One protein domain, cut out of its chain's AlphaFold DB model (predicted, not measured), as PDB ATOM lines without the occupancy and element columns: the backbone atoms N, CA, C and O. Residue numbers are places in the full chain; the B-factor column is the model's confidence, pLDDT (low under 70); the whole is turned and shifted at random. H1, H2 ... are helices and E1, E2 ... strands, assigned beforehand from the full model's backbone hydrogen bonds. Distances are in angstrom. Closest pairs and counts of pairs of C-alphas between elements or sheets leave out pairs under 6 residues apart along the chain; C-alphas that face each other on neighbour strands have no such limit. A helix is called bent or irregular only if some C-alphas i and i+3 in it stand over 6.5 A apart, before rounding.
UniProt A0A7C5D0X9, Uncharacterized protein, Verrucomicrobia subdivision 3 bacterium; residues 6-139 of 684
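AT A GLANCE: This is residues 6 to 139 of the 684 residues of an uncharacterized protein of Verrucomicrobia subdivision 3 bacterium (UniProt A0A7C5D0X9). A long two-strand hairpin, E1 and E2, makes one end of a loose, drawn-out model, and two helices, H1 and H2, set crosswise on each other make the other end, with the short strand E3 near H1. Long stretches with no named element run between the two ends, and short pairings tie the first printed residues to E3 and to the residues before it. The printed part has 134 residues, with three named strands and then two named helices, in the order E1, E2, E3, H1, H2; E1 and E2 form an antiparallel sheet of two strands. The class is mixed, helices and strands, though under half of the residues are in named elements. The whole is loose, with a radius of gyration of the C-alphas of 20.4 A, and only just elongated, spanning 62 by 41 by 29 A.

HOW THE PARTS SIT: Residues 6 to 7 pair antiparallel with residues 68 to 69 of E3, residues 68 to 70, and residues 11 to 12 pair antiparallel with residues 64 to 65. E1, residues 32 to 40, and E2, residues 47 to 58, are a hairpin, antiparallel at 156 degrees between their directions. N 35 and O 55 are 2.8 A apart and N 48 and O 39 are 2.8 A apart, both within hydrogen-bond range. E2 bends by 110 degrees at residue 50. E3 pairs with no named strand. The closest C-alphas of E3 and H1, residues 75 to 90, are those of Ser 70 and Thr 77, 7.2 A apart. H1 touches H2, residues 125 to 138, with residues 79 to 86 alone; the closest C-alphas are those of Ala 82 and Leu 129, 4.6 A apart. Their lines are about perpendicular, at 80 degrees. E1 and E2 are apart from E3, H1 and H2, and E3 is apart from H2. Each O i to N i+4 pair of H2 is within hydrogen-bond range, and 11 of 12 are in H1.

IN THESE COORDINATES: E1 begins at C-alpha 32, at (30.063, -22.193, 7.888), and is 23.8 A long. E2 is 24.5 A long, and E3 has three residues. H1 begins at C-alpha 75, at (-3.838, -40.814, -10.133), and is 23.8 A long. H2 is 18.9 A long and ends at C-alpha 138, at (9.230, -37.552, -22.555); it is neither bent nor irregular, but only just: C-alphas 135 and 138 are 6.1 A apart.

THE WHOLE: The two C-alphas farthest apart are those of Ala 49 and Ser 118, 63.3 A. The printed part has no cut. The link from H1 to H2, 34 residues, is long, and the link from E3 to H1 is tight. The mean pLDDT of the printed part is 73.6, and 49 residues are under 70, among them residues 14 to 35 and 39 to 56.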
ATOM      1  N   TYR A   6       2.432 -29.145  -0.623       83.00
ATOM      2  CA  TYR A   6       2.988 -28.338   0.458       83.00
ATOM      3  C   TYR A   6       4.428 -28.764   0.723       83.00
ATOM      4  O   TYR A   6       4.709 -29.949   0.847       83.00
ATOM      5  N   PHE A   7       5.334 -27.794   0.815       85.12
ATOM      6  CA  PHE A   7       6.745 -28.038   1.101       85.12
ATOM      7  C   PHE A   7       7.075 -27.490   2.484       85.12
ATOM      8  O   PHE A   7       6.801 -26.317   2.755       85.12
ATOM      9  N   SER A   8       7.675 -28.311   3.342       82.25
ATOM     10  CA  SER A   8       8.231 -27.833   4.606       82.25
ATOM     11  C   SER A   8       9.539 -27.068   4.378       82.25
ATOM     12  O   SER A   8      10.154 -27.116   3.308       82.25
ATOM     13  N   SER A   9       9.960 -26.291   5.376       78.25
ATOM     14  CA  SER A   9      11.259 -25.619   5.337       78.25
ATOM     15  C   SER A   9      12.388 -26.646   5.344       78.25
ATOM     16  O   SER A   9      12.366 -27.569   6.151       78.25
ATOM     17  N   ALA A  10      13.401 -26.443   4.501       81.38
ATOM     18  CA  ALA A  10      14.610 -27.257   4.537       81.38
ATOM     19  C   ALA A  10      15.390 -27.014   5.833       81.38
ATOM     20  O   ALA A  10      15.767 -25.878   6.128       81.38
ATOM     21  N   ARG A  11      15.633 -28.083   6.593       78.69
ATOM     22  CA  ARG A  11      16.352 -28.061   7.874       78.69
ATOM     23  C   ARG A  11      17.608 -28.916   7.799       78.69
ATOM     24  O   ARG A  11      17.602 -29.888   7.045       78.69
ATOM     25  N   PRO A  12      18.681 -28.583   8.537       77.62
ATOM     26  CA  PRO A  12      19.847 -29.449   8.627       77.62
ATOM     27  C   PRO A  12      19.446 -30.875   9.019       77.62
ATOM     28  O   PRO A  12      18.565 -31.075   9.854       77.62
ATOM     29  N   PHE A  13      20.055 -31.862   8.372       72.44
ATOM     30  CA  PHE A  13      19.761 -33.272   8.605       72.44
ATOM     31  C   PHE A  13      19.994 -33.632  10.083       72.44
ATOM     32  O   PHE A  13      21.038 -33.294  10.637       72.44
ATOM     33  N   GLY A  14      19.009 -34.275  10.722       67.94
ATOM     34  CA  GLY A  14      19.037 -34.613  12.153       67.94
ATOM     35  C   GLY A  14      18.581 -33.504  13.115       67.94
ATOM     36  O   GLY A  14      18.570 -33.727  14.320       67.94
ATOM     37  N   ALA A  15      18.189 -32.322  12.623       63.72
ATOM     38  CA  ALA A  15      17.659 -31.241  13.458       63.72
ATOM     39  C   ALA A  15      16.122 -31.173  13.384       63.72
ATOM     40  O   ALA A  15      15.556 -30.597  12.450       63.72
ATOM     41  N   GLU A  16      15.438 -31.733  14.386       52.84
ATOM     42  CA  GLU A  16      13.967 -31.701  14.473       52.84
ATOM     43  C   GLU A  16      13.423 -30.310  14.844       52.84
ATOM     44  O   GLU A  16      12.348 -29.915  14.386       52.84
ATOM     45  N   MET A  17      14.189 -29.502  15.589       52.38
ATOM     46  CA  MET A  17      13.835 -28.130  15.981       52.38
ATOM     47  C   MET A  17      14.805 -27.085  15.401       52.38
ATOM     48  O   MET A  17      15.955 -27.414  15.104       52.38
ATOM     49  N   PRO A  18      14.369 -25.822  15.207       51.84
ATOM     50  CA  PRO A  18      15.281 -24.731  14.875       51.84
ATOM     51  C   PRO A  18      16.371 -24.637  15.946       51.84
ATOM     52  O   PRO A  18      16.060 -24.634  17.136       51.84
ATOM     53  N   PHE A  19      17.638 -24.551  15.540       53.81
ATOM     54  CA  PHE A  19      18.725 -24.302  16.484       53.81
ATOM     55  C   PHE A  19      18.451 -22.985  17.230       53.81
ATOM     56  O   PHE A  19      18.223 -21.953  16.597       53.81
ATOM     57  N   SER A  20      18.432 -23.026  18.565       46.38
ATOM     58  CA  SER A  20      18.260 -21.844  19.421       46.38
ATOM     59  C   SER A  20      19.377 -20.820  19.181       46.38
ATOM     60  O   SER A  20      20.504 -21.221  18.891       46.38
ATOM     61  N   GLU A  21      19.115 -19.525  19.405       45.44
ATOM     62  CA  GLU A  21      20.118 -18.437  19.316       45.44
ATOM     63  C   GLU A  21      21.399 -18.695  20.138       45.44
ATOM     64  O   GLU A  21      22.455 -18.147  19.832       45.44
ATOM     65  N   THR A  22      21.334 -19.564  21.149       39.44
ATOM     66  CA  THR A  22      22.456 -19.974  22.007       39.44
ATOM     67  C   THR A  22      23.378 -21.040  21.408       39.44
ATOM     68  O   THR A  22      24.408 -21.342  22.009       39.44
ATOM     69  N   ALA A  23      23.063 -21.614  20.242       46.97
ATOM     70  CA  ALA A  23      23.985 -22.508  19.547       46.97
ATOM     71  C   ALA A  23      25.132 -21.671  18.960       46.97
ATOM     72  O   ALA A  23      24.985 -21.036  17.917       46.97
ATOM     73  N   GLN A  24      26.268 -21.617  19.659       44.59
ATOM     74  CA  GLN A  24      27.451 -20.904  19.187       44.59
ATOM     75  C   GLN A  24      27.969 -21.566  17.902       44.59
ATOM     76  O   GLN A  24      28.466 -22.688  17.915       44.59
ATOM     77  N   TRP A  25      27.843 -20.862  16.777       52.47
ATOM     78  CA  TRP A  25      28.380 -21.296  15.488       52.47
ATOM     79  C   TRP A  25      29.906 -21.129  15.495       52.47
ATOM     80  O   TRP A  25      30.434 -20.043  15.242       52.47
ATOM     81  N   GLY A  26      30.623 -22.203  15.832       51.50
ATOM     82  CA  GLY A  26      32.082 -22.248  15.848       51.50
ATOM     83  C   GLY A  26      32.678 -22.263  14.437       51.50
ATOM     84  O   GLY A  26      32.299 -23.063  13.575       51.50
ATOM     85  N   LYS A  27      33.663 -21.392  14.180       46.66
ATOM     86  CA  LYS A  27      34.410 -21.356  12.912       46.66
ATOM     87  C   LYS A  27      35.114 -22.702  12.687       46.66
ATOM     88  O   LYS A  27      36.084 -23.009  13.366       46.66
ATOM     89  N   GLY A  28      34.658 -23.472  11.697       53.56
ATOM     90  CA  GLY A  28      35.198 -24.801  11.365       53.56
ATOM     91  C   GLY A  28      34.401 -25.978  11.943       53.56
ATOM     92  O   GLY A  28      34.435 -27.064  11.356       53.56
ATOM     93  N   GLU A  29      33.608 -25.745  12.989       55.53
ATOM     94  CA  GLU A  29      32.762 -26.750  13.647       55.53
ATOM     95  C   GLU A  29      31.395 -26.852  12.965       55.53
ATOM     96  O   GLU A  29      30.975 -27.935  12.562       55.53
ATOM     97  N   THR A  30      30.742 -25.719  12.708       56.78
ATOM     98  CA  THR A  30      29.382 -25.676  12.153       56.78
ATOM     99  C   THR A  30      29.372 -25.351  10.664       56.78
ATOM    100  O   THR A  30      28.750 -24.376  10.277       56.78
ATOM    101  N   ALA A  31      30.112 -26.097   9.831       59.69
ATOM    102  CA  ALA A  31      30.084 -26.070   8.354       59.69
ATOM    103  C   ALA A  31      29.901 -24.693   7.652       59.69
ATOM    104  O   ALA A  31      29.416 -24.635   6.526       59.69
ATOM    105  N   VAL A  32      30.280 -23.586   8.299       65.19
ATOM    106  CA  VAL A  32      30.063 -22.193   7.888       65.19
ATOM    107  C   VAL A  32      31.379 -21.451   8.085       65.19
ATOM    108  O   VAL A  32      32.046 -21.568   9.115       65.19
ATOM    109  N   GLN A  33      31.768 -20.686   7.075       68.12
ATOM    110  CA  GLN A  33      32.967 -19.864   7.068       68.12
ATOM    111  C   GLN A  33      32.599 -18.422   6.729       68.12
ATOM    112  O   GLN A  33      31.906 -18.158   5.748       68.12
ATOM    113  N   VAL A  34      33.097 -17.468   7.515       66.56
ATOM    114  CA  VAL A  34      32.964 -16.040   7.205       66.56
ATOM    115  C   VAL A  34      34.124 -15.621   6.306       66.56
ATOM    116  O   VAL A  34      35.285 -15.682   6.711       66.56
ATOM    117  N   VAL A  35      33.809 -15.161   5.097       68.00
ATOM    118  CA  VAL A  35      34.775 -14.665   4.114       68.00
ATOM    119  C   VAL A  35      34.603 -13.158   3.942       68.00
ATOM    120  O   VAL A  35      33.509 -12.667   3.661       68.00
ATOM    121  N   THR A  36      35.694 -12.408   4.076       71.31
ATOM    122  CA  THR A  36      35.718 -10.966   3.794       71.31
ATOM    123  C   THR A  36      36.053 -10.738   2.321       71.31
ATOM    124  O   THR A  36      37.028 -11.285   1.809       71.31
ATOM    125  N   ARG A  37      35.253  -9.930   1.623       67.81
ATOM    126  CA  ARG A  37      35.406  -9.622   0.192       67.81
ATOM    127  C   ARG A  37      35.423  -8.117  -0.055       67.81
ATOM    128  O   ARG A  37      34.885  -7.345   0.733       67.81
ATOM    129  N   VAL A  38      36.013  -7.713  -1.181       73.19
ATOM    130  CA  VAL A  38      36.023  -6.324  -1.668       73.19
ATOM    131  C   VAL A  38      34.989  -6.171  -2.786       73.19
ATOM    132  O   VAL A  38      34.861  -7.052  -3.643       73.19
ATOM    133  N   ARG A  39      34.240  -5.065  -2.797       56.16
ATOM    134  CA  ARG A  39      33.309  -4.742  -3.890       56.16
ATOM    135  C   ARG A  39      34.089  -4.404  -5.162       56.16
ATOM    136  O   ARG A  39      35.058  -3.660  -5.104       56.16
ATOM    137  N   VAL A  40      33.659  -4.922  -6.313       65.62
ATOM    138  CA  VAL A  40      34.246  -4.588  -7.622       65.62
ATOM    139  C   VAL A  40      33.348  -3.575  -8.318       65.62
ATOM    140  O   VAL A  40      32.157  -3.831  -8.485       65.62
ATOM    141  N   ASN A  41      33.921  -2.456  -8.750       56.81
ATOM    142  CA  ASN A  41      33.237  -1.451  -9.546       56.81
ATOM    143  C   ASN A  41      32.874  -2.062 -10.911       56.81
ATOM    144  O   ASN A  41      33.784  -2.431 -11.660       56.81
ATOM    145  N   PRO A  42      31.587  -2.163 -11.277       43.38
ATOM    146  CA  PRO A  42      31.179  -2.823 -12.515       43.38
ATOM    147  C   PRO A  42      31.593  -2.055 -13.779       43.38
ATOM    148  O   PRO A  42      31.805  -2.682 -14.816       43.38
ATOM    149  N   ARG A  43      31.757  -0.725 -13.704       43.00
ATOM    150  CA  ARG A  43      32.222   0.110 -14.826       43.00
ATOM    151  C   ARG A  43      33.739   0.044 -15.001       43.00
ATOM    152  O   ARG A  43      34.216  -0.052 -16.123       43.00
ATOM    153  N   LEU A  44      34.488   0.071 -13.896       54.88
ATOM    154  CA  LEU A  44      35.958   0.135 -13.918       54.88
ATOM    155  C   LEU A  44      36.641  -1.238 -13.825       54.88
ATOM    156  O   LEU A  44      37.850  -1.327 -14.005       54.88
ATOM    157  N   ARG A  45      35.891  -2.297 -13.489       57.53
ATOM    158  CA  ARG A  45      36.387  -3.657 -13.195       57.53
ATOM    159  C   ARG A  45      37.529  -3.696 -12.163       57.53
ATOM    160  O   ARG A  45      38.354  -4.604 -12.180       57.53
ATOM    161  N   ARG A  46      37.565  -2.728 -11.242       59.25
ATOM    162  CA  ARG A  46      38.548  -2.619 -10.147       59.25
ATOM    163  C   ARG A  46      37.867  -2.705  -8.787       59.25
ATOM    164  O   ARG A  46      36.685  -2.395  -8.672       59.25
ATOM    165  N   ALA A  47      38.615  -3.104  -7.763       60.06
ATOM    166  CA  ALA A  47      38.167  -3.034  -6.378       60.06
ATOM    167  C   ALA A  47      37.791  -1.585  -6.002       60.06
ATOM    168  O   ALA A  47      38.571  -0.660  -6.223       60.06
ATOM    169  N   GLU A  48      36.592  -1.382  -5.460       62.44
ATOM    170  CA  GLU A  48      36.160  -0.092  -4.930       62.44
ATOM    171  C   GLU A  48      36.899   0.195  -3.622       62.44
ATOM    172  O   GLU A  48      36.927  -0.633  -2.705       62.44
ATOM    173  N   ALA A  49      37.484   1.389  -3.526       57.47
ATOM    174  CA  ALA A  49      38.184   1.817  -2.326       57.47
ATOM    175  C   ALA A  49      37.241   1.788  -1.110       57.47
ATOM    176  O   ALA A  49      36.114   2.279  -1.172       57.47
ATOM    177  N   ARG A  50      37.729   1.227   0.006       53.16
ATOM    178  CA  ARG A  50      37.059   1.211   1.324       53.16
ATOM    179  C   ARG A  50      35.696   0.499   1.368       53.16
ATOM    180  O   ARG A  50      34.921   0.734   2.290       53.16
ATOM    181  N   LYS A  51      35.399  -0.401   0.423       57.38
ATOM    182  CA  LYS A  51      34.156  -1.194   0.425       57.38
ATOM    183  C   LYS A  51      34.425  -2.684   0.604       57.38
ATOM    184  O   LYS A  51      34.461  -3.450  -0.362       57.38
ATOM    185  N   LEU A  52      34.595  -3.075   1.866       61.84
ATOM    186  CA  LEU A  52      34.652  -4.466   2.310       61.84
ATOM    187  C   LEU A  52      33.270  -4.929   2.780       61.84
ATOM    188  O   LEU A  52      32.535  -4.162   3.396       61.84
ATOM    189  N   PHE A  53      32.935  -6.188   2.530       64.19
ATOM    190  CA  PHE A  53      31.780  -6.845   3.139       64.19
ATOM    191  C   PHE A  53      32.157  -8.250   3.603       64.19
ATOM    192  O   PHE A  53      33.051  -8.882   3.039       64.19
ATOM    193  N   LYS A  54      31.478  -8.734   4.642       60.44
ATOM    194  CA  LYS A  54      31.597 -10.112   5.121       60.44
ATOM    195  C   LYS A  54      30.442 -10.930   4.556       60.44
ATOM    196  O   LYS A  54      29.320 -10.436   4.467       60.44
ATOM    197  N   GLN A  55      30.728 -12.155   4.148       65.25
ATOM    198  CA  GLN A  55      29.744 -13.115   3.675       65.25
ATOM    199  C   GLN A  55      29.954 -14.436   4.409       65.25
ATOM    200  O   GLN A  55      31.083 -14.906   4.511       65.25
ATOM    201  N   GLU A  56      28.869 -15.040   4.874       68.12
ATOM    202  CA  GLU A  56      28.869 -16.415   5.366       68.12
ATOM    203  C   GLU A  56      28.735 -17.394   4.196       68.12
ATOM    204  O   GLU A  56      27.910 -17.224   3.291       68.12
ATOM    205  N   GLU A  57      29.590 -18.408   4.191       72.19
ATOM    206  CA  GLU A  57      29.643 -19.453   3.181       72.19
ATOM    207  C   GLU A  57      29.551 -20.813   3.868       72.19
ATOM    208  O   GLU A  57      30.400 -21.155   4.685       72.19
ATOM    209  N   GLY A  58      28.517 -21.586   3.535       71.69
ATOM    210  CA  GLY A  58      28.418 -22.981   3.947       71.69
ATOM    211  C   GLY A  58      29.411 -23.874   3.193       71.69
ATOM    212  O   GLY A  58      29.714 -23.605   2.026       71.69
ATOM    213  N   ASP A  59      29.898 -24.937   3.830       73.44
ATOM    214  CA  ASP A  59      30.750 -25.961   3.217       73.44
ATOM    215  C   ASP A  59      29.977 -27.248   2.864       73.44
ATOM    216  O   ASP A  59      28.769 -27.369   3.078       73.44
ATOM    217  N   LYS A  60      30.685 -28.215   2.267       75.00
ATOM    218  CA  LYS A  60      30.112 -29.460   1.726       75.00
ATOM    219  C   LYS A  60      29.480 -30.397   2.769       75.00
ATOM    220  O   LYS A  60      28.841 -31.362   2.365       75.00
ATOM    221  N   ARG A  61      29.686 -30.166   4.070       75.75
ATOM    222  CA  ARG A  61      29.131 -30.994   5.157       75.75
ATOM    223  C   ARG A  61      27.660 -30.688   5.442       75.75
ATOM    224  O   ARG A  61      27.015 -31.448   6.153       75.75
ATOM    225  N   LEU A  62      27.128 -29.586   4.911       77.88
ATOM    226  CA  LEU A  62      25.731 -29.218   5.109       77.88
ATOM    227  C   LEU A  62      24.796 -30.123   4.293       77.88
ATOM    228  O   LEU A  62      24.665 -29.976   3.077       77.88
ATOM    229  N   CYS A  63      24.094 -31.013   4.989       81.44
ATOM    230  CA  CYS A  63      22.969 -31.774   4.457       81.44
ATOM    231  C   CYS A  63      21.664 -31.198   5.005       81.44
ATOM    232  O   CYS A  63      21.582 -30.887   6.191       81.44
ATOM    233  N   PHE A  64      20.647 -31.073   4.153       85.75
ATOM    234  CA  PHE A  64      19.324 -30.593   4.544       85.75
ATOM    235  C   PHE A  64      18.251 -31.608   4.152       85.75
ATOM    236  O   PHE A  64      18.362 -32.239   3.102       85.75
ATOM    237  N   SER A  65      17.201 -31.709   4.962       87.19
ATOM    238  CA  SER A  65      15.988 -32.473   4.677       87.19
ATOM    239  C   SER A  65      14.778 -31.539   4.630       87.19
ATOM    240  O   SER A  65      14.729 -30.517   5.317       87.19
ATOM    241  N   PHE A  66      13.822 -31.863   3.769       88.69
ATOM    242  CA  PHE A  66      12.498 -31.251   3.727       88.69
ATOM    243  C   PHE A  66      11.507 -32.282   3.200       88.69
ATOM    244  O   PHE A  66      11.885 -33.246   2.537       88.69
ATOM    245  N   THR A  67      10.234 -32.042   3.464       88.75
ATOM    246  CA  THR A  67       9.120 -32.902   3.069       88.75
ATOM    247  C   THR A  67       8.239 -32.179   2.060       88.75
ATOM    248  O   THR A  67       8.048 -30.961   2.137       88.75
ATOM    249  N   ALA A  68       7.724 -32.935   1.090       89.44
ATOM    250  CA  ALA A  68       6.729 -32.481   0.131       89.44
ATOM    251  C   ALA A  68       5.474 -33.347   0.295       89.44
ATOM    252  O   ALA A  68       5.526 -34.549   0.056       89.44
ATOM    253  N   THR A  69       4.365 -32.741   0.705       88.12
ATOM    254  CA  THR A  69       3.116 -33.444   1.030       88.12
ATOM    255  C   THR A  69       2.017 -33.022   0.066       88.12
ATOM    256  O   THR A  69       1.776 -31.825  -0.108       88.12
ATOM    257  N   SER A  70       1.337 -33.991  -0.546       84.81
ATOM    258  CA  SER A  70       0.101 -33.748  -1.294       84.81
ATOM    259  C   SER A  70      -1.104 -33.906  -0.369       84.81
ATOM    260  O   SER A  70      -1.152 -34.849   0.414       84.81
ATOM    261  N   LEU A  71      -2.084 -33.003  -0.464       78.19
ATOM    262  CA  LEU A  71      -3.390 -33.176   0.204       78.19
ATOM    263  C   LEU A  71      -4.389 -33.976  -0.647       78.19
ATOM    264  O   LEU A  71      -5.534 -34.166  -0.244       78.19
ATOM    265  N   ARG A  72      -3.984 -34.371  -1.857       75.81
ATOM    266  CA  ARG A  72      -4.775 -35.176  -2.789       75.81
ATOM    267  C   ARG A  72      -4.095 -36.521  -2.980       75.81
ATOM    268  O   ARG A  72      -2.871 -36.562  -3.084       75.81
ATOM    269  N   ASP A  73      -4.906 -37.564  -3.066       71.12
ATOM    270  CA  ASP A  73      -4.481 -38.930  -3.361       71.12
ATOM    271  C   ASP A  73      -5.267 -39.428  -4.581       71.12
ATOM    272  O   ASP A  73      -6.246 -40.163  -4.484       71.12
ATOM    273  N   ASP A  74      -4.924 -38.879  -5.745       71.44
ATOM    274  CA  ASP A  74      -5.506 -39.258  -7.031       71.44
ATOM    275  C   ASP A  74      -4.409 -39.704  -8.008       71.44
ATOM    276  O   ASP A  74      -3.221 -39.425  -7.820       71.44
ATOM    277  N   GLY A  75      -4.791 -40.354  -9.113       65.12
ATOM    278  CA  GLY A  75      -3.838 -40.814 -10.133       65.12
ATOM    279  C   GLY A  75      -2.973 -39.700 -10.754       65.12
ATOM    280  O   GLY A  75      -1.942 -39.988 -11.366       65.12
ATOM    281  N   THR A  76      -3.337 -38.421 -10.578       74.06
ATOM    282  CA  THR A  76      -2.527 -37.274 -11.027       74.06
ATOM    283  C   THR A  76      -1.402 -36.930 -10.049       74.06
ATOM    284  O   THR A  76      -0.385 -36.363 -10.453       74.06
ATOM    285  N   THR A  77      -1.542 -37.310  -8.780       78.81
ATOM    286  CA  THR A  77      -0.572 -37.052  -7.708       78.81
ATOM    287  C   THR A  77       0.724 -37.821  -7.942       78.81
ATOM    288  O   THR A  77       1.807 -37.235  -7.878       78.81
ATOM    289  N   TYR A  78       0.625 -39.094  -8.335       79.38
ATOM    290  CA  TYR A  78       1.779 -39.918  -8.710       79.38
ATOM    291  C   TYR A  78       2.568 -39.292  -9.866       79.38
ATOM    292  O   TYR A  78       3.801 -39.215  -9.857       79.38
ATOM    293  N   ALA A  79       1.843 -38.758 -10.851       79.00
ATOM    294  CA  ALA A  79       2.453 -38.061 -11.960       79.00
ATOM    295  C   ALA A  79       3.175 -36.769 -11.496       79.00
ATOM    296  O   ALA A  79       4.351 -36.542 -11.782       79.00
ATOM    297  N   GLN A  80       2.510 -35.932 -10.707       84.38
ATOM    298  CA  GLN A  80       3.122 -34.709 -10.179       84.38
ATOM    299  C   GLN A  80       4.378 -34.995  -9.342       84.38
ATOM    300  O   GLN A  80       5.378 -34.292  -9.489       84.38
ATOM    301  N   ALA A  81       4.367 -36.049  -8.522       87.69
ATOM    302  CA  ALA A  81       5.528 -36.484  -7.752       87.69
ATOM    303  C   ALA A  81       6.708 -36.873  -8.658       87.69
ATOM    304  O   ALA A  81       7.837 -36.441  -8.416       87.69
ATOM    305  N   ALA A  82       6.455 -37.611  -9.745       88.00
ATOM    306  CA  ALA A  82       7.479 -37.963 -10.730       88.00
ATOM    307  C   ALA A  82       8.137 -36.720 -11.356       88.00
ATOM    308  O   ALA A  82       9.366 -36.636 -11.438       88.00
ATOM    309  N   LEU A  83       7.334 -35.713 -11.717       87.00
ATOM    310  CA  LEU A  83       7.831 -34.425 -12.205       87.00
ATOM    311  C   LEU A  83       8.655 -33.681 -11.140       87.00
ATOM    312  O   LEU A  83       9.718 -33.145 -11.457       87.00
ATOM    313  N   LEU A  84       8.204 -33.658  -9.880       89.62
ATOM    314  CA  LEU A  84       8.925 -33.019  -8.773       89.62
ATOM    315  C   LEU A  84      10.285 -33.676  -8.521       89.62
ATOM    316  O   LEU A  84      11.282 -32.970  -8.359       89.62
ATOM    317  N   VAL A  85      10.351 -35.010  -8.542       91.31
ATOM    318  CA  VAL A  85      11.612 -35.750  -8.402       91.31
ATOM    319  C   VAL A  85      12.541 -35.458  -9.575       91.31
ATOM    320  O   VAL A  85      13.710 -35.137  -9.356       91.31
ATOM    321  N   ALA A  86      12.041 -35.484 -10.813       90.06
ATOM    322  CA  ALA A  86      12.833 -35.118 -11.986       90.06
ATOM    323  C   ALA A  86      13.381 -33.682 -11.883       90.06
ATOM    324  O   ALA A  86      14.574 -33.451 -12.103       90.06
ATOM    325  N   ALA A  87      12.547 -32.727 -11.462       88.50
ATOM    326  CA  ALA A  87      12.944 -31.340 -11.245       88.50
ATOM    327  C   ALA A  87      14.008 -31.206 -10.141       88.50
ATOM    328  O   ALA A  87      15.026 -30.543 -10.349       88.50
ATOM    329  N   ALA A  88      13.837 -31.880  -8.999       90.19
ATOM    330  CA  ALA A  88      14.824 -31.902  -7.920       90.19
ATOM    331  C   ALA A  88      16.167 -32.473  -8.406       90.19
ATOM    332  O   ALA A  88      17.227 -31.892  -8.159       90.19
ATOM    333  N   ARG A  89      16.128 -33.552  -9.197       91.06
ATOM    334  CA  ARG A  89      17.309 -34.164  -9.821       91.06
ATOM    335  C   ARG A  89      17.965 -33.302 -10.890       91.06
ATOM    336  O   ARG A  89      19.116 -33.584 -11.218       91.06
ATOM    337  N   MET A  90      17.306 -32.273 -11.414       88.81
ATOM    338  CA  MET A  90      17.896 -31.304 -12.346       88.81
ATOM    339  C   MET A  90      18.640 -30.166 -11.638       88.81
ATOM    340  O   MET A  90      19.496 -29.513 -12.241       88.81
ATOM    341  N   VAL A  91      18.381 -29.935 -10.348       87.88
ATOM    342  CA  VAL A  91      19.094 -28.916  -9.574       87.88
ATOM    343  C   VAL A  91      20.527 -29.386  -9.306       87.88
ATOM    344  O   VAL A  91      20.768 -30.402  -8.658       87.88
ATOM    345  N   ARG A  92      21.501 -28.644  -9.847       85.25
ATOM    346  CA  ARG A  92      22.944 -28.918  -9.681       85.25
ATOM    347  C   ARG A  92      23.626 -27.956  -8.722       85.25
ATOM    348  O   ARG A  92      24.632 -28.304  -8.114       85.25
ATOM    349  N   ARG A  93      23.124 -26.722  -8.623       85.44
ATOM    350  CA  ARG A  93      23.741 -25.663  -7.821       85.44
ATOM    351  C   ARG A  93      22.703 -24.719  -7.214       85.44
ATOM    352  O   ARG A  93      21.800 -24.267  -7.920       85.44
ATOM    353  N   LEU A  94      22.892 -24.340  -5.953       80.69
ATOM    354  CA  LEU A  94      22.086 -23.374  -5.202       80.69
ATOM    355  C   LEU A  94      22.944 -22.177  -4.743       80.69
ATOM    356  O   LEU A  94      24.169 -22.234  -4.715       80.69
ATOM    357  N   GLY A  95      22.305 -21.052  -4.414       75.75
ATOM    358  CA  GLY A  95      22.985 -19.873  -3.857       75.75
ATOM    359  C   GLY A  95      23.502 -18.825  -4.861       75.75
ATOM    360  O   GLY A  95      23.403 -18.960  -6.085       75.75
ATOM    361  N   SER A  96      24.036 -17.724  -4.317       62.53
ATOM    362  CA  SER A  96      24.343 -16.468  -5.030       62.53
ATOM    363  C   SER A  96      25.547 -16.538  -5.982       62.53
ATOM    364  O   SER A  96      25.642 -15.732  -6.906       62.53
ATOM    365  N   ALA A  97      26.440 -17.519  -5.814       66.50
ATOM    366  CA  ALA A  97      27.672 -17.666  -6.597       66.50
ATOM    367  C   ALA A  97      27.716 -18.940  -7.469       66.50
ATOM    368  O   ALA A  97      28.788 -19.361  -7.905       66.50
ATOM    369  N   ARG A  98      26.554 -19.524  -7.795       71.00
ATOM    370  CA  ARG A  98      26.433 -20.764  -8.591       71.00
ATOM    371  C   ARG A  98      27.141 -20.759  -9.951       71.00
ATOM    372  O   ARG A  98      27.647 -21.784 -10.406       71.00
ATOM    373  N   ARG A  99      27.224 -19.589 -10.595       60.28
ATOM    374  CA  ARG A  99      27.920 -19.392 -11.885       60.28
ATOM    375  C   ARG A  99      29.439 -19.243 -11.748       60.28
ATOM    376  O   ARG A  99      30.134 -19.226 -12.750       60.28
ATOM    377  N   ARG A 100      29.952 -19.140 -10.519       69.88
ATOM    378  CA  ARG A 100      31.381 -19.018 -10.191       69.88
ATOM    379  C   ARG A 100      31.915 -20.285  -9.507       69.88
ATOM    380  O   ARG A 100      32.812 -20.201  -8.680       69.88
ATOM    381  N   GLY A 101      31.302 -21.438  -9.792       73.12
ATOM    382  CA  GLY A 101      31.724 -22.745  -9.273       73.12
ATOM    383  C   GLY A 101      31.203 -23.123  -7.883       73.12
ATOM    384  O   GLY A 101      31.538 -24.193  -7.401       73.12
ATOM    385  N   ARG A 102      30.388 -22.288  -7.226       75.81
ATOM    386  CA  ARG A 102      29.951 -22.522  -5.836       75.81
ATOM    387  C   ARG A 102      28.563 -23.140  -5.717       75.81
ATOM    388  O   ARG A 102      27.770 -23.075  -6.654       75.81
ATOM    389  N   GLY A 103      28.264 -23.658  -4.526       81.00
ATOM    390  CA  GLY A 103      26.926 -24.108  -4.144       81.00
ATOM    391  C   GLY A 103      26.466 -25.358  -4.880       81.00
ATOM    392  O   GLY A 103      25.272 -25.519  -5.099       81.00
ATOM    393  N   GLU A 104      27.400 -26.204  -5.310       86.19
ATOM    394  CA  GLU A 104      27.083 -27.528  -5.835       86.19
ATOM    395  C   GLU A 104      26.280 -28.333  -4.816       86.19
ATOM    396  O   GLU A 104      26.562 -28.307  -3.621       86.19
ATOM    397  N   CYS A 105      25.231 -28.995  -5.294       87.81
ATOM    398  CA  CYS A 105      24.315 -29.737  -4.446       87.81
ATOM    399  C   CYS A 105      23.729 -30.926  -5.202       87.81
ATOM    400  O   CYS A 105      23.693 -30.962  -6.437       87.81
ATOM    401  N   ARG A 106      23.242 -31.895  -4.430       89.81
ATOM    402  CA  ARG A 106      22.513 -33.056  -4.919       89.81
ATOM    403  C   ARG A 106      21.237 -33.175  -4.100       89.81
ATOM    404  O   ARG A 106      21.315 -33.313  -2.887       89.81
ATOM    405  N   LEU A 107      20.093 -33.123  -4.768       91.44
ATOM    406  CA  LEU A 107      18.804 -33.421  -4.153       91.44
ATOM    407  C   LEU A 107      18.454 -34.863  -4.506       91.44
ATOM    408  O   LEU A 107      18.556 -35.243  -5.676       91.44
ATOM    409  N   SER A 108      18.082 -35.654  -3.511       90.56
ATOM    410  CA  SER A 108      17.676 -37.047  -3.677       90.56
ATOM    411  C   SER A 108      16.422 -37.309  -2.854       90.56
ATOM    412  O   SER A 108      16.183 -36.609  -1.872       90.56
ATOM    413  N   VAL A 109      15.632 -38.297  -3.269       91.31
ATOM    414  CA  VAL A 109      14.514 -38.798  -2.458       91.31
ATOM    415  C   VAL A 109      15.083 -39.725  -1.394       91.31
ATOM    416  O   VAL A 109      15.824 -40.645  -1.738       91.31
ATOM    417  N   ASP A 110      14.751 -39.449  -0.137       86.50
ATOM    418  CA  ASP A 110      15.164 -40.249   1.019       86.50
ATOM    419  C   ASP A 110      14.107 -41.315   1.339       86.50
ATOM    420  O   ASP A 110      14.365 -42.511   1.234       86.50
ATOM    421  N   SER A 111      12.870 -40.878   1.587       85.44
ATOM    422  CA  SER A 111      11.715 -41.740   1.839       85.44
ATOM    423  C   SER A 111      10.467 -41.256   1.092       85.44
ATOM    424  O   SER A 111      10.388 -40.114   0.629       85.44
ATOM    425  N   VAL A 112       9.494 -42.157   0.951       87.25
ATOM    426  CA  VAL A 112       8.132 -41.865   0.487       87.25
ATOM    427  C   VAL A 112       7.180 -42.571   1.442       87.25
ATOM    428  O   VAL A 112       7.342 -43.761   1.704       87.25
ATOM    429  N   GLU A 113       6.204 -41.834   1.959       85.31
ATOM    430  CA  GLU A 113       5.207 -42.324   2.911       85.31
ATOM    431  C   GLU A 113       3.799 -42.176   2.327       85.31
ATOM    432  O   GLU A 113       3.545 -41.290   1.508       85.31
ATOM    433  N   GLY A 114       2.876 -43.041   2.760       78.06
ATOM    434  CA  GLY A 114       1.467 -42.983   2.356       78.06
ATOM    435  C   GLY A 114       1.189 -43.446   0.923       78.06
ATOM    436  O   GLY A 114       0.166 -43.078   0.362       78.06
ATOM    437  N   TRP A 115       2.101 -44.209   0.315       76.44
ATOM    438  CA  TRP A 115       1.936 -44.785  -1.022       76.44
ATOM    439  C   TRP A 115       1.755 -46.300  -0.912       76.44
ATOM    440  O   TRP A 115       2.531 -46.963  -0.226       76.44
ATOM    441  N   TYR A 116       0.733 -46.837  -1.583       61.72
ATOM    442  CA  TYR A 116       0.337 -48.250  -1.473       61.72
ATOM    443  C   TYR A 116       0.995 -49.169  -2.518       61.72
ATOM    444  O   TYR A 116       0.872 -50.389  -2.417       61.72
ATOM    445  N   ASP A 117       1.704 -48.612  -3.506       66.75
ATOM    446  CA  ASP A 117       2.385 -49.397  -4.539       66.75
ATOM    447  C   ASP A 117       3.650 -50.069  -3.983       66.75
ATOM    448  O   ASP A 117       4.535 -49.418  -3.420       66.75
ATOM    449  N   SER A 118       3.779 -51.382  -4.188       68.62
ATOM    450  CA  SER A 118       5.023 -52.100  -3.911       68.62
ATOM    451  C   SER A 118       6.075 -51.762  -4.970       68.62
ATOM    452  O   SER A 118       5.844 -51.964  -6.166       68.62
ATOM    453  N   LEU A 119       7.251 -51.301  -4.543       77.81
ATOM    454  CA  LEU A 119       8.384 -51.097  -5.444       77.81
ATOM    455  C   LEU A 119       8.837 -52.427  -6.077       77.81
ATOM    456  O   LEU A 119       8.957 -53.427  -5.364       77.81
ATOM    457  N   PRO A 120       9.173 -52.450  -7.381       75.69
ATOM    458  CA  PRO A 120       9.874 -53.578  -7.985       75.69
ATOM    459  C   PRO A 120      11.142 -53.941  -7.194       75.69
ATOM    460  O   PRO A 120      11.868 -53.052  -6.735       75.69
ATOM    461  N   ALA A 121      11.431 -55.238  -7.051       72.75
ATOM    462  CA  ALA A 121      12.592 -55.719  -6.303       72.75
ATOM    463  C   ALA A 121      13.900 -55.083  -6.816       72.75
ATOM    464  O   ALA A 121      14.182 -55.093  -8.013       72.75
ATOM    465  N   GLY A 122      14.689 -54.500  -5.907       75.88
ATOM    466  CA  GLY A 122      15.945 -53.809  -6.232       75.88
ATOM    467  C   GLY A 122      15.794 -52.379  -6.772       75.88
ATOM    468  O   GLY A 122      16.803 -51.743  -7.081       75.88
ATOM    469  N   SER A 123      14.573 -51.843  -6.875       81.81
ATOM    470  CA  SER A 123      14.332 -50.457  -7.295       81.81
ATOM    471  C   SER A 123      14.186 -49.505  -6.101       81.81
ATOM    472  O   SER A 123      13.754 -49.886  -5.016       81.81
ATOM    473  N   THR A 124      14.561 -48.239  -6.301       88.62
ATOM    474  CA  THR A 124      14.309 -47.163  -5.329       88.62
ATOM    475  C   THR A 124      13.119 -46.331  -5.791       88.62
ATOM    476  O   THR A 124      12.902 -46.190  -6.999       88.62
ATOM    477  N   TRP A 125      12.409 -45.693  -4.856       88.56
ATOM    478  CA  TRP A 125      11.360 -44.718  -5.185       88.56
ATOM    479  C   TRP A 125      11.838 -43.656  -6.171       88.56
ATOM    480  O   TRP A 125      11.125 -43.312  -7.109       88.56
ATOM    481  N   GLN A 126      13.077 -43.185  -6.019       91.19
ATOM    482  CA  GLN A 126      13.658 -42.227  -6.950       91.19
ATOM    483  C   GLN A 126      13.754 -42.787  -8.376       91.19
ATOM    484  O   GLN A 126      13.328 -42.118  -9.315       91.19
ATOM    485  N   SER A 127      14.320 -43.984  -8.557       89.88
ATOM    486  CA  SER A 127      14.451 -44.602  -9.886       89.88
ATOM    487  C   SER A 127      13.081 -44.851 -10.517       89.88
ATOM    488  O   SER A 127      12.868 -44.498 -11.675       89.88
ATOM    489  N   HIS A 128      12.141 -45.371  -9.730       88.06
ATOM    490  CA  HIS A 128      10.785 -45.674 -10.170       88.06
ATOM    491  C   HIS A 128      10.025 -44.415 -10.631       88.06
ATOM    492  O   HIS A 128       9.465 -44.377 -11.729       88.06
ATOM    493  N   LEU A 129      10.094 -43.329  -9.855       89.12
ATOM    494  CA  LEU A 129       9.489 -42.043 -10.212       89.12
ATOM    495  C   LEU A 129      10.130 -41.410 -11.454       89.12
ATOM    496  O   LEU A 129       9.430 -40.825 -12.277       89.12
ATOM    497  N   LEU A 130      11.447 -41.546 -11.636       90.94
ATOM    498  CA  LEU A 130      12.132 -41.045 -12.832       90.94
ATOM    499  C   LEU A 130      11.781 -41.839 -14.098       90.94
ATOM    500  O   LEU A 130      11.707 -41.259 -15.181       90.94
ATOM    501  N   GLU A 131      11.558 -43.148 -13.991       88.31
ATOM    502  CA  GLU A 131      11.059 -43.955 -15.109       88.31
ATOM    503  C   GLU A 131       9.642 -43.553 -15.498       88.31
ATOM    504  O   GLU A 131       9.361 -43.365 -16.684       88.31
ATOM    505  N   ASN A 132       8.768 -43.346 -14.510       83.94
ATOM    506  CA  ASN A 132       7.440 -42.813 -14.777       83.94
ATOM    507  C   ASN A 132       7.510 -41.421 -15.425       83.94
ATOM    508  O   ASN A 132       6.773 -41.149 -16.372       83.94
ATOM    509  N   PHE A 133       8.444 -40.568 -14.983       87.25
ATOM    510  CA  PHE A 133       8.679 -39.273 -15.619       87.25
ATOM    511  C   PHE A 133       9.028 -39.409 -17.111       87.25
ATOM    512  O   PHE A 133       8.483 -38.704 -17.959       87.25
ATOM    513  N   LYS A 134       9.908 -40.348 -17.469       87.06
ATOM    514  CA  LYS A 134      10.245 -40.589 -18.881       87.06
ATOM    515  C   LYS A 134       9.033 -41.062 -19.683       87.06
ATOM    516  O   LYS A 134       8.750 -40.490 -20.731       87.06
ATOM    517  N   LYS A 135       8.291 -42.048 -19.170       82.00
ATOM    518  CA  LYS A 135       7.110 -42.610 -19.847       82.00
ATOM    519  C   LYS A 135       6.043 -41.546 -20.123       82.00
ATOM    520  O   LYS A 135       5.532 -41.452 -21.233       82.00
ATOM    521  N   VAL A 136       5.726 -40.722 -19.123       78.12
ATOM    522  CA  VAL A 136       4.601 -39.775 -19.202       78.12
ATOM    523  C   VAL A 136       4.978 -38.443 -19.864       78.12
ATOM    524  O   VAL A 136       4.203 -37.967 -20.685       78.12
ATOM    525  N   TRP A 137       6.137 -37.838 -19.563       76.81
ATOM    526  CA  TRP A 137       6.482 -36.486 -20.059       76.81
ATOM    527  C   TRP A 137       7.436 -36.468 -21.252       76.81
ATOM    528  O   TRP A 137       7.480 -35.458 -21.949       76.81
ATOM    529  N   ILE A 138       8.232 -37.521 -21.469       81.38
ATOM    530  CA  ILE A 138       9.230 -37.552 -22.555       81.38
ATOM    531  C   ILE A 138       8.729 -38.387 -23.729       81.38
ATOM    532  O   ILE A 138       8.709 -37.903 -24.856       81.38
ATOM    533  N   ASN A 139       8.297 -39.619 -23.462       80.44
ATOM    534  CA  ASN A 139       7.861 -40.551 -24.500       80.44
ATOM    535  C   ASN A 139       6.390 -40.358 -24.895       80.44
ATOM    536  O   ASN A 139       5.975 -40.810 -25.954       80.44
TER     537      ASN A 139